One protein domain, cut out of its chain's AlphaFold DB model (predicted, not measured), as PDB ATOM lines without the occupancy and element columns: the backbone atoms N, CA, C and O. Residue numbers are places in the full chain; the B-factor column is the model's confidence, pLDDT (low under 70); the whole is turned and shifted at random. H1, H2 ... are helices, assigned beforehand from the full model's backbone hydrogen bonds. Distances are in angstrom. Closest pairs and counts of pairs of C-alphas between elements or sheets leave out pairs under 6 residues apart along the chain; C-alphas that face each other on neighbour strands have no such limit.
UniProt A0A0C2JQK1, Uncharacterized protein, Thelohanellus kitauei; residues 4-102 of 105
ATOM      1  N   GLU A   4     232.927 238.663-302.668       85.19
ATOM      2  CA  GLU A   4     231.511 238.303-302.521       85.19
ATOM      3  C   GLU A   4     231.057 237.275-303.566       85.19
ATOM      4  O   GLU A   4     230.418 236.284-303.223       85.19
ATOM      5  N   SER A   5     231.453 237.444-304.836       85.81
ATOM      6  CA  SER A   5     231.140 236.466-305.890       85.81
ATOM      7  C   SER A   5     231.817 235.111-305.661       85.81
ATOM      8  O   SER A   5     231.271 234.072-306.030       85.81
ATOM      9  N   LEU A   6     232.994 235.106-305.026       88.69
ATOM     10  CA  LEU A   6     233.719 233.885-304.690       88.69
ATOM     11  C   LEU A   6     233.054 233.152-303.516       88.69
ATOM     12  O   LEU A   6     232.879 231.937-303.588       88.69
ATOM     13  N   LEU A   7     232.658 233.885-302.470       89.69
ATOM     14  CA  LEU A   7     231.935 233.340-301.318       89.69
ATOM     15  C   LEU A   7     230.599 232.729-301.740       89.69
ATOM     16  O   LEU A   7     230.356 231.561-301.443       89.69
ATOM     17  N   GLY A   8     229.809 233.445-302.546       88.00
ATOM     18  CA  GLY A   8     228.561 232.902-303.090       88.00
ATOM     19  C   GLY A   8     228.778 231.633-303.928       88.00
ATOM     20  O   GLY A   8     228.010 230.678-303.833       88.00
ATOM     21  N   ALA A   9     229.871 231.558-304.698       89.00
ATOM     22  CA  ALA A   9     230.216 230.356-305.462       89.00
ATOM     23  C   ALA A   9     230.684 229.173-304.591       89.00
ATOM     24  O   ALA A   9     230.624 228.021-305.038       89.00
ATOM     25  N   PHE A  10     231.196 229.425-303.384       90.25
ATOM     26  CA  PHE A  10     231.515 228.376-302.413       90.25
ATOM     27  C   PHE A  10     230.265 227.880-301.696       90.25
ATOM     28  O   PHE A  10     230.072 226.669-301.617       90.25
ATOM     29  N   GLU A  11     229.407 228.787-301.237       92.19
ATOM     30  CA  GLU A  11     228.127 228.451-300.603       92.19
ATOM     31  C   GLU A  11     227.264 227.592-301.531       92.19
ATOM     32  O   GLU A  11     226.801 226.526-301.128       92.19
ATOM     33  N   TYR A  12     227.155 227.981-302.804       89.69
ATOM     34  CA  TYR A  12     226.450 227.202-303.822       89.69
ATOM     35  C   TYR A  12     227.014 225.780-303.978       89.69
ATOM     36  O   TYR A  12     226.270 224.802-303.979       89.69
ATOM     37  N   ARG A  13     228.343 225.639-304.068       86.81
ATOM     38  CA  ARG A  13     228.987 224.323-304.212       86.81
ATOM     39  C   ARG A  13     228.839 223.448-302.970       86.81
ATOM     40  O   ARG A  13     228.740 222.228-303.097       86.81
ATOM     41  N   LEU A  14     228.845 224.047-301.782       89.06
ATOM     42  CA  LEU A  14     228.595 223.331-300.534       89.06
ATOM     43  C   LEU A  14     227.155 222.812-300.478       89.06
ATOM     44  O   LEU A  14     226.957 221.648-300.129       89.06
ATOM     45  N   ASP A  15     226.181 223.625-300.890       87.56
ATOM     46  CA  ASP A  15     224.779 223.209-300.986       87.56
ATOM     47  C   ASP A  15     224.593 222.060-301.992       87.56
ATOM     48  O   ASP A  15     223.982 221.036-301.673       87.56
ATOM     49  N   GLU A  16     225.214 222.149-303.175       89.12
ATOM     50  CA  GLU A  16     225.208 221.053-304.155       89.12
ATOM     51  C   GLU A  16     225.804 219.760-303.588       89.12
ATOM     52  O   GLU A  16     225.249 218.674-303.789       89.12
ATOM     53  N   PHE A  17     226.917 219.857-302.858       83.50
ATOM     54  CA  PHE A  17     227.560 218.700-302.242       83.50
ATOM     55  C   PHE A  17     226.682 218.061-301.160       83.50
ATOM     56  O   PHE A  17     226.556 216.833-301.095       83.50
ATOM     57  N   GLU A  18     226.044 218.873-300.317       86.56
ATOM     58  CA  GLU A  18     225.139 218.379-299.282       86.56
ATOM     59  C   GLU A  18     223.894 217.723-299.889       86.56
ATOM     60  O   GLU A  18     223.487 216.633-299.462       86.56
ATOM     61  N   LYS A  19     223.327 218.333-300.930       87.75
ATOM     62  CA  LYS A  19     222.220 217.766-301.702       87.75
ATOM     63  C   LYS A  19     222.598 216.419-302.305       87.75
ATOM     64  O   LYS A  19     221.842 215.457-302.173       87.75
ATOM     65  N   GLU A  20     223.776 216.317-302.903       86.94
ATOM     66  CA  GLU A  20     224.245 215.072-303.502       86.94
ATOM     67  C   GLU A  20     224.452 213.969-302.458       86.94
ATOM     68  O   GLU A  20     223.998 212.839-302.649       86.94
ATOM     69  N   LYS A  21     225.047 214.296-301.307       87.06
ATOM     70  CA  LYS A  21     225.178 213.357-300.183       87.06
ATOM     71  C   LYS A  21     223.816 212.836-299.720       87.06
ATOM     72  O   LYS A  21     223.666 211.642-299.459       87.06
ATOM     73  N   ASN A  22     222.826 213.720-299.621       89.31
ATOM     74  CA  ASN A  22     221.466 213.342-299.245       89.31
ATOM     75  C   ASN A  22     220.831 212.427-300.294       89.31
ATOM     76  O   ASN A  22     220.235 211.413-299.936       89.31
ATOM     77  N   ASN A  23     221.017 212.723-301.576       89.00
ATOM     78  CA  ASN A  23     220.483 211.891-302.644       89.00
ATOM     79  C   ASN A  23     221.100 210.484-302.648       89.00
ATOM     80  O   ASN A  23     220.380 209.498-302.792       89.00
ATOM     81  N   VAL A  24     222.414 210.368-302.433       87.06
ATOM     82  CA  VAL A  24     223.088 209.062-302.325       87.06
ATOM     83  C   VAL A  24     222.576 208.273-301.119       87.06
ATOM     84  O   VAL A  24     222.342 207.069-301.232       87.06
ATOM     85  N   ALA A  25     222.355 208.932-299.978       87.50
ATOM     86  CA  ALA A  25     221.769 208.292-298.802       87.50
ATOM     87  C   ALA A  25     220.347 207.778-299.085       87.50
ATOM     88  O   ALA A  25     220.054 206.618-298.801       87.50
ATOM     89  N   LEU A  26     219.508 208.604-299.718       88.31
ATOM     90  CA  LEU A  26     218.151 208.239-300.129       88.31
ATOM     91  C   LEU A  26     218.144 207.059-301.116       88.31
ATOM     92  O   LEU A  26     217.330 206.150-300.985       88.31
ATOM     93  N   PHE A  27     219.068 207.051-302.080       87.81
ATOM     94  CA  PHE A  27     219.241 205.959-303.041       87.81
ATOM     95  C   PHE A  27     219.690 204.650-302.376       87.81
ATOM     96  O   PHE A  27     219.228 203.573-302.747       87.81
ATOM     97  N   THR A  28     220.600 204.735-301.408       84.62
ATOM     98  CA  THR A  28     221.172 203.553-300.748       84.62
ATOM     99  C   THR A  28     220.163 202.910-299.808       84.62
ATOM    100  O   THR A  28     220.034 201.689-299.782       84.62
ATOM    101  N   ASN A  29     219.459 203.727-299.020       84.25
ATOM    102  CA  ASN A  29     218.429 203.248-298.116       84.25
ATOM    103  C   ASN A  29     217.399 204.356-297.817       84.25
ATOM    104  O   ASN A  29     217.639 205.193-296.941       84.25
ATOM    105  N   PRO A  30     216.232 204.347-298.484       83.50
ATOM    106  CA  PRO A  30     215.203 205.360-298.264       83.50
ATOM    107  C   PRO A  30     214.532 205.267-296.884       83.50
ATOM    108  O   PRO A  30     213.945 206.246-296.440       83.50
ATOM    109  N   PHE A  31     214.649 204.138-296.175       82.25
ATOM    110  CA  PHE A  31     214.046 203.924-294.849       82.25
ATOM    111  C   PHE A  31     214.888 204.504-293.718       82.25
ATOM    112  O   PHE A  31     214.358 204.864-292.673       82.25
ATOM    113  N   LEU A  32     216.201 204.612-293.929       81.19
ATOM    114  CA  LEU A  32     217.114 205.284-293.004       81.19
ATOM    115  C   LEU A  32     217.279 206.772-293.334       81.19
ATOM    116  O   LEU A  32     218.049 207.473-292.672       81.19
ATOM    117  N   PHE A  33     216.595 207.261-294.370       86.44
ATOM    118  CA  PHE A  33     216.675 208.656-294.752       86.44
ATOM    119  C   PHE A  33     215.909 209.518-293.734       86.44
ATOM    120  O   PHE A  33     214.724 209.276-293.508       86.44
ATOM    121  N   PRO A  34     216.553 210.517-293.096       87.50
ATOM    122  CA  PRO A  34     215.915 211.283-292.029       87.50
ATOM    123  C   PRO A  34     214.656 212.000-292.507       87.50
ATOM    124  O   PRO A  34     214.690 212.716-293.509       87.50
ATOM    125  N   GLU A  35     213.573 211.894-291.739       87.94
ATOM    126  CA  GLU A  35     212.285 212.509-292.079       87.94
ATOM    127  C   GLU A  35     212.390 214.030-292.271       87.94
ATOM    128  O   GLU A  35     211.871 214.583-293.238       87.94
ATOM    129  N   SER A  36     213.194 214.705-291.444       89.94
ATOM    130  CA  SER A  36     213.485 216.139-291.580       89.94
ATOM    131  C   SER A  36     214.117 216.522-292.925       89.94
ATOM    132  O   SER A  36     214.001 217.666-293.364       89.94
ATOM    133  N   LYS A  37     214.788 215.576-293.594       89.50
ATOM    134  CA  LYS A  37     215.351 215.760-294.934       89.50
ATOM    135  C   LYS A  37     214.359 215.406-296.035       89.50
ATOM    136  O   LYS A  37     214.485 215.970-297.118       89.50
ATOM    137  N   ILE A  38     213.370 214.545-295.774       89.25
ATOM    138  CA  ILE A  38     212.293 214.239-296.731       89.25
ATOM    139  C   ILE A  38     211.539 215.522-297.072       89.25
ATOM    140  O   ILE A  38     211.388 215.833-298.248       89.25
ATOM    141  N   TYR A  39     211.189 216.334-296.073       88.62
ATOM    142  CA  TYR A  39     210.475 217.602-296.278       88.62
ATOM    143  C   TYR A  39     211.225 218.644-297.126       88.62
ATOM    144  O   TYR A  39     210.624 219.621-297.565       88.62
ATOM    145  N   LYS A  40     212.527 218.452-297.377       88.75
ATOM    146  CA  LYS A  40     213.339 219.317-298.249       88.75
ATOM    147  C   LYS A  40     213.368 218.848-299.712       88.75
ATOM    148  O   LYS A  40     213.985 219.504-300.548       88.75
ATOM    149  N   LEU A  41     212.762 217.703-300.027       87.50
ATOM    150  CA  LEU A  41     212.727 217.138-301.379       87.50
ATOM    151  C   LEU A  41     211.555 217.700-302.193       87.50
ATOM    152  O   LEU A  41     210.681 218.380-301.674       87.50
ATOM    153  N   HIS A  42     211.509 217.387-303.485       89.00
ATOM    154  CA  HIS A  42     210.356 217.713-304.327       89.00
ATOM    155  C   HIS A  42     209.099 216.961-303.856       89.00
ATOM    156  O   HIS A  42     209.188 215.767-303.575       89.00
ATOM    157  N   GLU A  43     207.932 217.611-303.836       89.88
ATOM    158  CA  GLU A  43     206.668 217.083-303.278       89.88
ATOM    159  C   GLU A  43     206.333 215.657-303.750       89.88
ATOM    160  O   GLU A  43     206.061 214.773-302.939       89.88
ATOM    161  N   ASN A  44     206.455 215.395-305.054       90.31
ATOM    162  CA  ASN A  44     206.228 214.058-305.618       90.31
ATOM    163  C   ASN A  44     207.155 212.977-305.034       90.31
ATOM    164  O   ASN A  44     206.717 211.853-304.800       90.31
ATOM    165  N   LEU A  45     208.428 213.310-304.783       88.50
ATOM    166  CA  LEU A  45     209.363 212.395-304.128       88.50
ATOM    167  C   LEU A  45     208.992 212.219-302.658       88.50
ATOM    168  O   LEU A  45     209.014 211.092-302.181       88.50
ATOM    169  N   GLN A  46     208.598 213.286-301.956       91.38
ATOM    170  CA  GLN A  46     208.175 213.186-300.554       91.38
ATOM    171  C   GLN A  46     207.030 212.184-300.391       91.38
ATOM    172  O   GLN A  46     207.127 211.257-299.588       91.38
ATOM    173  N   LEU A  47     205.972 212.336-301.195       91.31
ATOM    174  CA  LEU A  47     204.793 211.469-301.155       91.31
ATOM    175  C   LEU A  47     205.151 210.005-301.410       91.31
ATOM    176  O   LEU A  47     204.666 209.117-300.710       91.31
ATOM    177  N   GLU A  48     205.987 209.739-302.410       91.31
ATOM    178  CA  GLU A  48     206.402 208.377-302.734       91.31
ATOM    179  C   GLU A  48     207.336 207.776-301.682       91.31
ATOM    180  O   GLU A  48     207.205 206.591-301.381       91.31
ATOM    181  N   ILE A  49     208.224 208.575-301.082       88.88
ATOM    182  CA  ILE A  49     209.071 208.122-299.975       88.88
ATOM    183  C   ILE A  49     208.196 207.740-298.794       88.88
ATOM    184  O   ILE A  49     208.349 206.635-298.297       88.88
ATOM    185  N   PHE A  50     207.243 208.582-298.389       88.56
ATOM    186  CA  PHE A  50     206.335 208.241-297.296       88.56
ATOM    187  C   PHE A  50     205.522 206.980-297.604       88.56
ATOM    188  O   PHE A  50     205.450 206.075-296.778       88.56
ATOM    189  N   LYS A  51     204.963 206.852-298.813       87.94
ATOM    190  CA  LYS A  51     204.266 205.618-299.222       87.94
ATOM    191  C   LYS A  51     205.155 204.385-299.093       87.94
ATOM    192  O   LYS A  51     204.683 203.331-298.677       87.94
ATOM    193  N   LEU A  52     206.422 204.511-299.468       84.88
ATOM    194  CA  LEU A  52     207.390 203.426-299.456       84.88
ATOM    195  C   LEU A  52     207.858 203.093-298.033       84.88
ATOM    196  O   LEU A  52     207.898 201.916-297.679       84.88
ATOM    197  N   THR A  53     208.142 204.099-297.205       81.75
ATOM    198  CA  THR A  53     208.593 203.918-295.822       81.75
ATOM    199  C   THR A  53     207.490 203.426-294.902       81.75
ATOM    200  O   THR A  53     207.804 202.682-293.984       81.75
ATOM    201  N   TYR A  54     206.220 203.759-295.152       83.06
ATOM    202  CA  TYR A  54     205.069 203.270-294.375       83.06
ATOM    203  C   TYR A  54     204.487 201.942-294.877       83.06
ATOM    204  O   TYR A  54     203.554 201.403-294.281       83.06
ATOM    205  N   ASN A  55     205.023 201.380-295.959       83.44
ATOM    206  CA  ASN A  55     204.575 200.090-296.460       83.44
ATOM    207  C   ASN A  55     205.197 198.947-295.642       83.44
ATOM    208  O   ASN A  55     206.406 198.711-295.693       83.44
ATOM    209  N   SER A  56     204.354 198.199-294.931       76.81
ATOM    210  CA  SER A  56     204.774 197.115-294.034       76.81
ATOM    211  C   SER A  56     205.552 195.991-294.730       76.81
ATOM    212  O   SER A  56     206.446 195.408-294.119       76.81
ATOM    213  N   ILE A  57     205.274 195.719-296.011       78.25
ATOM    214  CA  ILE A  57     205.973 194.696-296.808       78.25
ATOM    215  C   ILE A  57     207.410 195.134-297.107       78.25
ATOM    216  O   ILE A  57     208.326 194.312-297.108       78.25
ATOM    217  N   PHE A  58     207.629 196.421-297.383       74.62
ATOM    218  CA  PHE A  58     208.977 196.926-297.641       74.62
ATOM    219  C   PHE A  58     209.764 197.163-296.350       74.62
ATOM    220  O   PHE A  58     210.969 196.915-296.331       74.62
ATOM    221  N   GLN A  59     209.089 197.551-295.262       72.19
ATOM    222  CA  GLN A  59     209.704 197.642-293.938       72.19
ATOM    223  C   GLN A  59     210.265 196.289-293.475       72.19
ATOM    224  O   GLN A  59     211.423 196.223-293.062       72.19
ATOM    225  N   SER A  60     209.491 195.201-293.580       70.62
ATOM    226  CA  SER A  60     209.944 193.873-293.137       70.62
ATOM    227  C   SER A  60     211.161 193.378-293.922       70.62
ATOM    228  O   SER A  60     212.141 192.941-293.325       70.62
ATOM    229  N   ARG A  61     211.160 193.551-295.250       68.56
ATOM    230  CA  ARG A  61     212.276 193.150-296.125       68.56
ATOM    231  C   ARG A  61     213.596 193.852-295.823       68.56
ATOM    232  O   ARG A  61     214.645 193.314-296.160       68.56
ATOM    233  N   ILE A  62     213.563 195.055-295.255       64.69
ATOM    234  CA  ILE A  62     214.776 195.817-294.932       64.69
ATOM    235  C   ILE A  62     215.225 195.593-293.494       64.69
ATOM    236  O   ILE A  62     216.428 195.595-293.250       64.69
ATOM    237  N   LEU A  63     214.308 195.315-292.564       63.69
ATOM    238  CA  LEU A  63     214.668 194.827-291.227       63.69
ATOM    239  C   LEU A  63     215.420 193.486-291.287       63.69
ATOM    240  O   LEU A  63     216.258 193.214-290.433       63.69
ATOM    241  N   GLU A  64     215.161 192.680-292.319       64.56
ATOM    242  CA  GLU A  64     215.895 191.442-292.611       64.56
ATOM    243  C   GLU A  64     217.282 191.680-293.244       64.56
ATOM    244  O   GLU A  64     218.107 190.766-293.291       64.56
ATOM    245  N   GLN A  65     217.575 192.893-293.728       61.53
ATOM    246  CA  GLN A  65     218.844 193.216-294.383       61.53
ATOM    247  C   GLN A  65     219.868 193.779-293.390       61.53
ATOM    248  O   GLN A  65     219.577 194.639-292.562       61.53
ATOM    249  N   SER A  66     221.116 193.311-293.497       55.47
ATOM    250  CA  SER A  66     222.239 193.821-292.702       55.47
ATOM    251  C   SER A  66     222.405 195.339-292.857       55.47
ATOM    252  O   SER A  66     222.147 195.876-293.933       55.47
ATOM    253  N   VAL A  67     222.952 195.994-291.823       64.50
ATOM    254  CA  VAL A  67     223.164 197.455-291.665       64.50
ATOM    255  C   VAL A  67     223.774 198.163-292.893       64.50
ATOM    256  O   VAL A  67     223.642 199.378-293.036       64.50
ATOM    257  N   LYS A  68     224.406 197.425-293.815       69.31
ATOM    258  CA  LYS A  68     224.875 197.935-295.105       69.31
ATOM    259  C   LYS A  68     224.448 197.000-296.252       69.31
ATOM    260  O   LYS A  68     225.065 195.947-296.413       69.31
ATOM    261  N   PRO A  69     223.430 197.352-297.057       72.69
ATOM    262  CA  PRO A  69     223.030 196.525-298.191       72.69
ATOM    263  C   PRO A  69     224.144 196.487-299.251       72.69
ATOM    264  O   PRO A  69     224.844 197.477-299.477       72.69
ATOM    265  N   SER A  70     224.329 195.327-299.890       81.12
ATOM    266  CA  SER A  70     225.231 195.194-301.041       81.12
ATOM    267  C   SER A  70     224.661 195.940-302.250       81.12
ATOM    268  O   SER A  70     223.462 196.222-302.310       81.12
ATOM    269  N   HIS A  71     225.509 196.236-303.237       81.12
ATOM    270  CA  HIS A  71     225.062 196.880-304.473       81.12
ATOM    271  C   HIS A  71     223.934 196.090-305.155       81.12
ATOM    272  O   HIS A  71     222.909 196.672-305.500       81.12
ATOM    273  N   ASP A  72     224.072 194.765-305.256       82.38
ATOM    274  CA  ASP A  72     223.064 193.900-305.878       82.38
ATOM    275  C   ASP A  72     221.727 193.924-305.128       82.38
ATOM    276  O   ASP A  72     220.666 193.938-305.754       82.38
ATOM    277  N   HIS A  73     221.753 194.003-303.792       80.56
ATOM    278  CA  HIS A  73     220.534 194.151-302.994       80.56
ATOM    279  C   HIS A  73     219.845 195.493-303.253       80.56
ATOM    280  O   HIS A  73     218.626 195.525-303.418       80.56
ATOM    281  N   ILE A  74     220.609 196.586-303.348       82.12
ATOM    282  CA  ILE A  74     220.070 197.917-303.668       82.12
ATOM    283  C   ILE A  74     219.440 197.904-305.067       82.12
ATOM    284  O   ILE A  74     218.310 198.359-305.245       82.12
ATOM    285  N   VAL A  75     220.138 197.347-306.060       83.19
ATOM    286  CA  VAL A  75     219.636 197.225-307.439       83.19
ATOM    287  C   VAL A  75     218.339 196.415-307.466       83.19
ATOM    288  O   VAL A  75     217.341 196.869-308.030       83.19
ATOM    289  N   SER A  76     218.334 195.245-306.823       84.25
ATOM    290  CA  SER A  76     217.174 194.353-306.769       84.25
ATOM    291  C   SER A  76     215.975 195.022-306.094       84.25
ATOM    292  O   SER A  76     214.863 194.963-306.622       84.25
ATOM    293  N   PHE A  77     216.200 195.739-304.988       84.94
ATOM    294  CA  PHE A  77     215.164 196.506-304.300       84.94
ATOM    295  C   PHE A  77     214.463 197.486-305.254       84.94
ATOM    296  O   PHE A  77     213.246 197.412-305.427       84.94
ATOM    297  N   TRP A  78     215.223 198.347-305.941       85.31
ATOM    298  CA  TRP A  78     214.656 199.349-306.850       85.31
ATOM    299  C   TRP A  78     213.963 198.738-308.078       85.31
ATOM    300  O   TRP A  78     213.029 199.332-308.622       85.31
ATOM    301  N   GLN A  79     214.382 197.549-308.519       83.75
ATOM    302  CA  GLN A  79     213.744 196.830-309.625       83.75
ATOM    303  C   GLN A  79     212.390 196.214-309.247       83.75
ATOM    304  O   GLN A  79     211.500 196.145-310.099       83.75
ATOM    305  N   GLN A  80     212.227 195.792-307.992       82.25
ATOM    306  CA  GLN A  80     211.022 195.118-307.495       82.25
ATOM    307  C   GLN A  80     209.878 196.073-307.139       82.25
ATOM    308  O   GLN A  80     208.748 195.626-306.938       82.25
ATOM    309  N   LEU A  81     210.142 197.376-307.053       82.56
ATOM    310  CA  LEU A  81     209.110 198.352-306.733       82.56
ATOM    311  C   LEU A  81     208.055 198.462-307.852       82.56
ATOM    312  O   LEU A  81     208.410 198.492-309.035       82.56
ATOM    313  N   PRO A  82     206.759 198.588-307.517       81.94
ATOM    314  CA  PRO A  82     205.704 198.777-308.508       81.94
ATOM    315  C   PRO A  82     205.843 200.149-309.190       81.94
ATOM    316  O   PRO A  82     205.679 201.188-308.553       81.94
ATOM    317  N   ALA A  83     206.139 200.156-310.497       77.56
ATOM    318  CA  ALA A  83     206.433 201.378-311.258       77.56
ATOM    319  C   ALA A  83     205.309 202.424-311.190       77.56
ATOM    320  O   ALA A  83     205.589 203.614-311.143       77.56
ATOM    321  N   GLU A  84     204.058 201.970-311.146       83.19
ATOM    322  CA  GLU A  84     202.864 202.821-311.131       83.19
ATOM    323  C   GLU A  84     202.681 203.582-309.811       83.19
ATOM    324  O   GLU A  84     202.055 204.636-309.787       83.19
ATOM    325  N   GLN A  85     203.224 203.065-308.702       81.12
ATOM    326  CA  GLN A  85     203.010 203.648-307.371       81.12
ATOM    327  C   GLN A  85     204.167 204.541-306.912       81.12
ATOM    328  O   GLN A  85     203.954 205.411-306.067       81.12
ATOM    329  N   VAL A  86     205.376 204.309-307.440       86.88
ATOM    330  CA  VAL A  86     206.619 204.987-307.028       86.88
ATOM    331  C   VAL A  86     207.492 205.404-308.224       86.88
ATOM    332  O   VAL A  86     208.704 205.169-308.269       86.88
ATOM    333  N   GLN A  87     206.864 205.991-309.244       89.44
ATOM    334  CA  GLN A  87     207.508 206.358-310.507       89.44
ATOM    335  C   GLN A  87     208.645 207.376-310.331       89.44
ATOM    336  O   GLN A  87     209.692 207.259-310.985       89.44
ATOM    337  N   ASN A  88     208.462 208.377-309.468       89.81
ATOM    338  CA  ASN A  88     209.457 209.425-309.246       89.81
ATOM    339  C   ASN A  88     210.687 208.864-308.528       89.81
ATOM    340  O   ASN A  88     211.814 209.130-308.946       89.81
ATOM    341  N   MET A  89     210.483 208.026-307.514       87.44
ATOM    342  CA  MET A  89     211.538 207.336-306.776       87.44
ATOM    343  C   MET A  89     212.290 206.347-307.656       87.44
ATOM    344  O   MET A  89     213.514 206.265-307.578       87.44
ATOM    345  N   ARG A  90     211.594 205.649-308.557       85.50
ATOM    346  CA  ARG A  90     212.236 204.754-309.522       85.50
ATOM    347  C   ARG A  90     213.085 205.525-310.532       85.50
ATOM    348  O   ARG A  90     214.233 205.160-310.765       85.50
ATOM    349  N   SER A  91     212.561 206.627-311.071       88.19
ATOM    350  CA  SER A  91     213.308 207.511-311.980       88.19
ATOM    351  C   SER A  91     214.519 208.137-311.288       88.19
ATOM    352  O   SER A  91     215.598 208.241-311.873       88.19
ATOM    353  N   PHE A  92     214.358 208.536-310.025       88.94
ATOM    354  CA  PHE A  92     215.440 209.011-309.173       88.94
ATOM    355  C   PHE A  92     216.509 207.927-309.000       88.94
ATOM    356  O   PHE A  92     217.663 208.149-309.361       88.94
ATOM    357  N   ALA A  93     216.127 206.736-308.538       87.25
ATOM    358  CA  ALA A  93     217.046 205.631-308.301       87.25
ATOM    359  C   ALA A  93     217.759 205.183-309.581       87.25
ATOM    360  O   ALA A  93     218.951 204.899-309.546       87.25
ATOM    361  N   GLN A  94     217.077 205.188-310.728       85.25
ATOM    362  CA  GLN A  94     217.669 204.828-312.014       85.25
ATOM    363  C   GLN A  94     218.830 205.751-312.404       85.25
ATOM    364  O   GLN A  94     219.846 205.259-312.891       85.25
ATOM    365  N   LYS A  95     218.745 207.061-312.129       87.31
ATOM    366  CA  LYS A  95     219.871 207.991-312.353       87.31
ATOM    367  C   LYS A  95     221.111 207.566-311.566       87.31
ATOM    368  O   LYS A  95     222.223 207.604-312.091       87.31
ATOM    369  N   TYR A  96     220.915 207.124-310.327       84.25
ATOM    370  CA  TYR A  96     221.995 206.670-309.456       84.25
ATOM    371  C   TYR A  96     222.486 205.264-309.813       84.25
ATOM    372  O   TYR A  96     223.692 205.039-309.814       84.25
ATOM    373  N   LEU A  97     221.607 204.351-310.232       82.75
ATOM    374  CA  LEU A  97     221.995 203.048-310.779       82.75
ATOM    375  C   LEU A  97     222.853 203.199-312.037       82.75
ATOM    376  O   LEU A  97     223.883 202.551-312.145       82.75
ATOM    377  N   CYS A  98     222.488 204.085-312.965       78.06
ATOM    378  CA  CYS A  98     223.303 204.354-314.152       78.06
ATOM    379  C   CYS A  98     224.656 204.985-313.791       78.06
ATOM    380  O   CYS A  98     225.671 204.680-314.416       78.06
ATOM    381  N   ARG A  99     224.697 205.839-312.762       77.69
ATOM    382  CA  ARG A  99     225.929 206.491-312.304       77.69
ATOM    383  C   ARG A  99     226.871 205.548-311.551       77.69
ATOM    384  O   ARG A  99     228.076 205.651-311.728       77.69
ATOM    385  N   PHE A 100     226.339 204.649-310.724       73.25
ATOM    386  CA  PHE A 100     227.130 203.713-309.916       73.25
ATOM    387  C   PHE A 100     227.321 202.337-310.572       73.25
ATOM    388  O   PHE A 100     228.233 201.614-310.192       73.25
ATOM    389  N   GLY A 101     226.495 201.977-311.554       63.66
ATOM    390  CA  GLY A 101     226.555 200.714-312.298       63.66
ATOM    391  C   GLY A 101     227.323 200.790-313.622       63.66
ATOM    392  O   GLY A 101     227.526 199.768-314.269       63.66
ATOM    393  N   SER A 102     227.793 201.971-314.039       51.94
ATOM    394  CA  SER A 102     228.539 202.171-315.297       51.94
ATOM    395  C   SER A 102     229.999 201.676-315.269       51.94
ATOM    396  O   SER A 102     230.792 202.052-316.124       51.94
TER     397      SER A 102
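What this domain is: This is residues 4 to 102 of the 105 residues of an uncharacterized protein of Thelohanellus kitauei (UniProt A0A0C2JQK1). Look first for one long helix, H1, that sticks out like a handle with residues 4 to 18 from a head of five shorter helices. The inner end of H1 meets H6 near H6's middle at a wide angle, as in a T; H5 lies side by side with H6, H3 crosses the beginning of H6, and short H2 and H4 lie at the rim of the head. The printed part has 99 residues with six named helices, H1 to H6 in chain order, and no named strand; the class is all helix. It is only just compact, close to loose, with a radius of gyration of the C-alphas of 15.0 A, and it is elongated, spanning 51 by 29 by 26 A.

Where its parts are: Find C-alpha 4 at (231.511, 238.303, -302.521); from there H1, residues 4 to 28, runs 36.3 A to C-alpha 28 at (221.172, 203.553, -300.748). Next come H2, residues 35 to 38, and H3, residues 43 to 53, which is 15.3 A long. H4 holds residues 56 to 63 and is 10.5 A long; H5, residues 71 to 80, is 14.5 A long. H6, residues 87 to 101, runs 19.9 A and ends at C-alpha 101, at (226.555, 200.714, -312.298).

How they stand to each other: Start at H1: with residues 24 to 27 alone it touches residues 92 to 96 of H6, about perpendicular at 81 degrees, and the closest C-alphas, those of Phe 27 and Ala 93, are 5.7 A apart. H6 is the hub, touching three helices. H3 touches residues 88 to 89 of H6, about perpendicular at 82 degrees, closest at the C-alphas of Leu 45 and Asn 88, 5.9 A apart. H5 and H6 form a helical hairpin, at a shallow tilt of 27 degrees, opposite ways; they only just touch, with 3 pairs of C-alphas within 8 A, the closest being those of Trp 78 and Arg 90 at 6.5 A. The helix packing is mostly crossed, but only just: of three touching pairs, one is at a shallow tilt. H2 is close to H3 but not clearly touching, with the C-alphas of Ile 38 and Gln 46 closest at 5.7 A. H4 is close to H3 but not clearly touching, with the C-alphas of Thr 53 and Gln 59 closest at 6.6 A. H1 and H3 are apart. In the backbones of H1, H3, H4 and H5 every O i to N i+4 pair is within hydrogen-bond range, in H6 10 of 11 are, and H2 is too short for such a pair.

The domain as a whole: Look from Glu 4 to Ile 57 for the two C-alphas farthest apart, 50.9 A. Without residues 4 to 18, which stand free, the body spans 30 by 28 by 25 A. The printed part has no cut, and no link is long. Mean pLDDT of the printed part is 83.0; it is under 70 at residues 61 to 68, of which 61 to 63 belong to H4, and at residues 101 to 102.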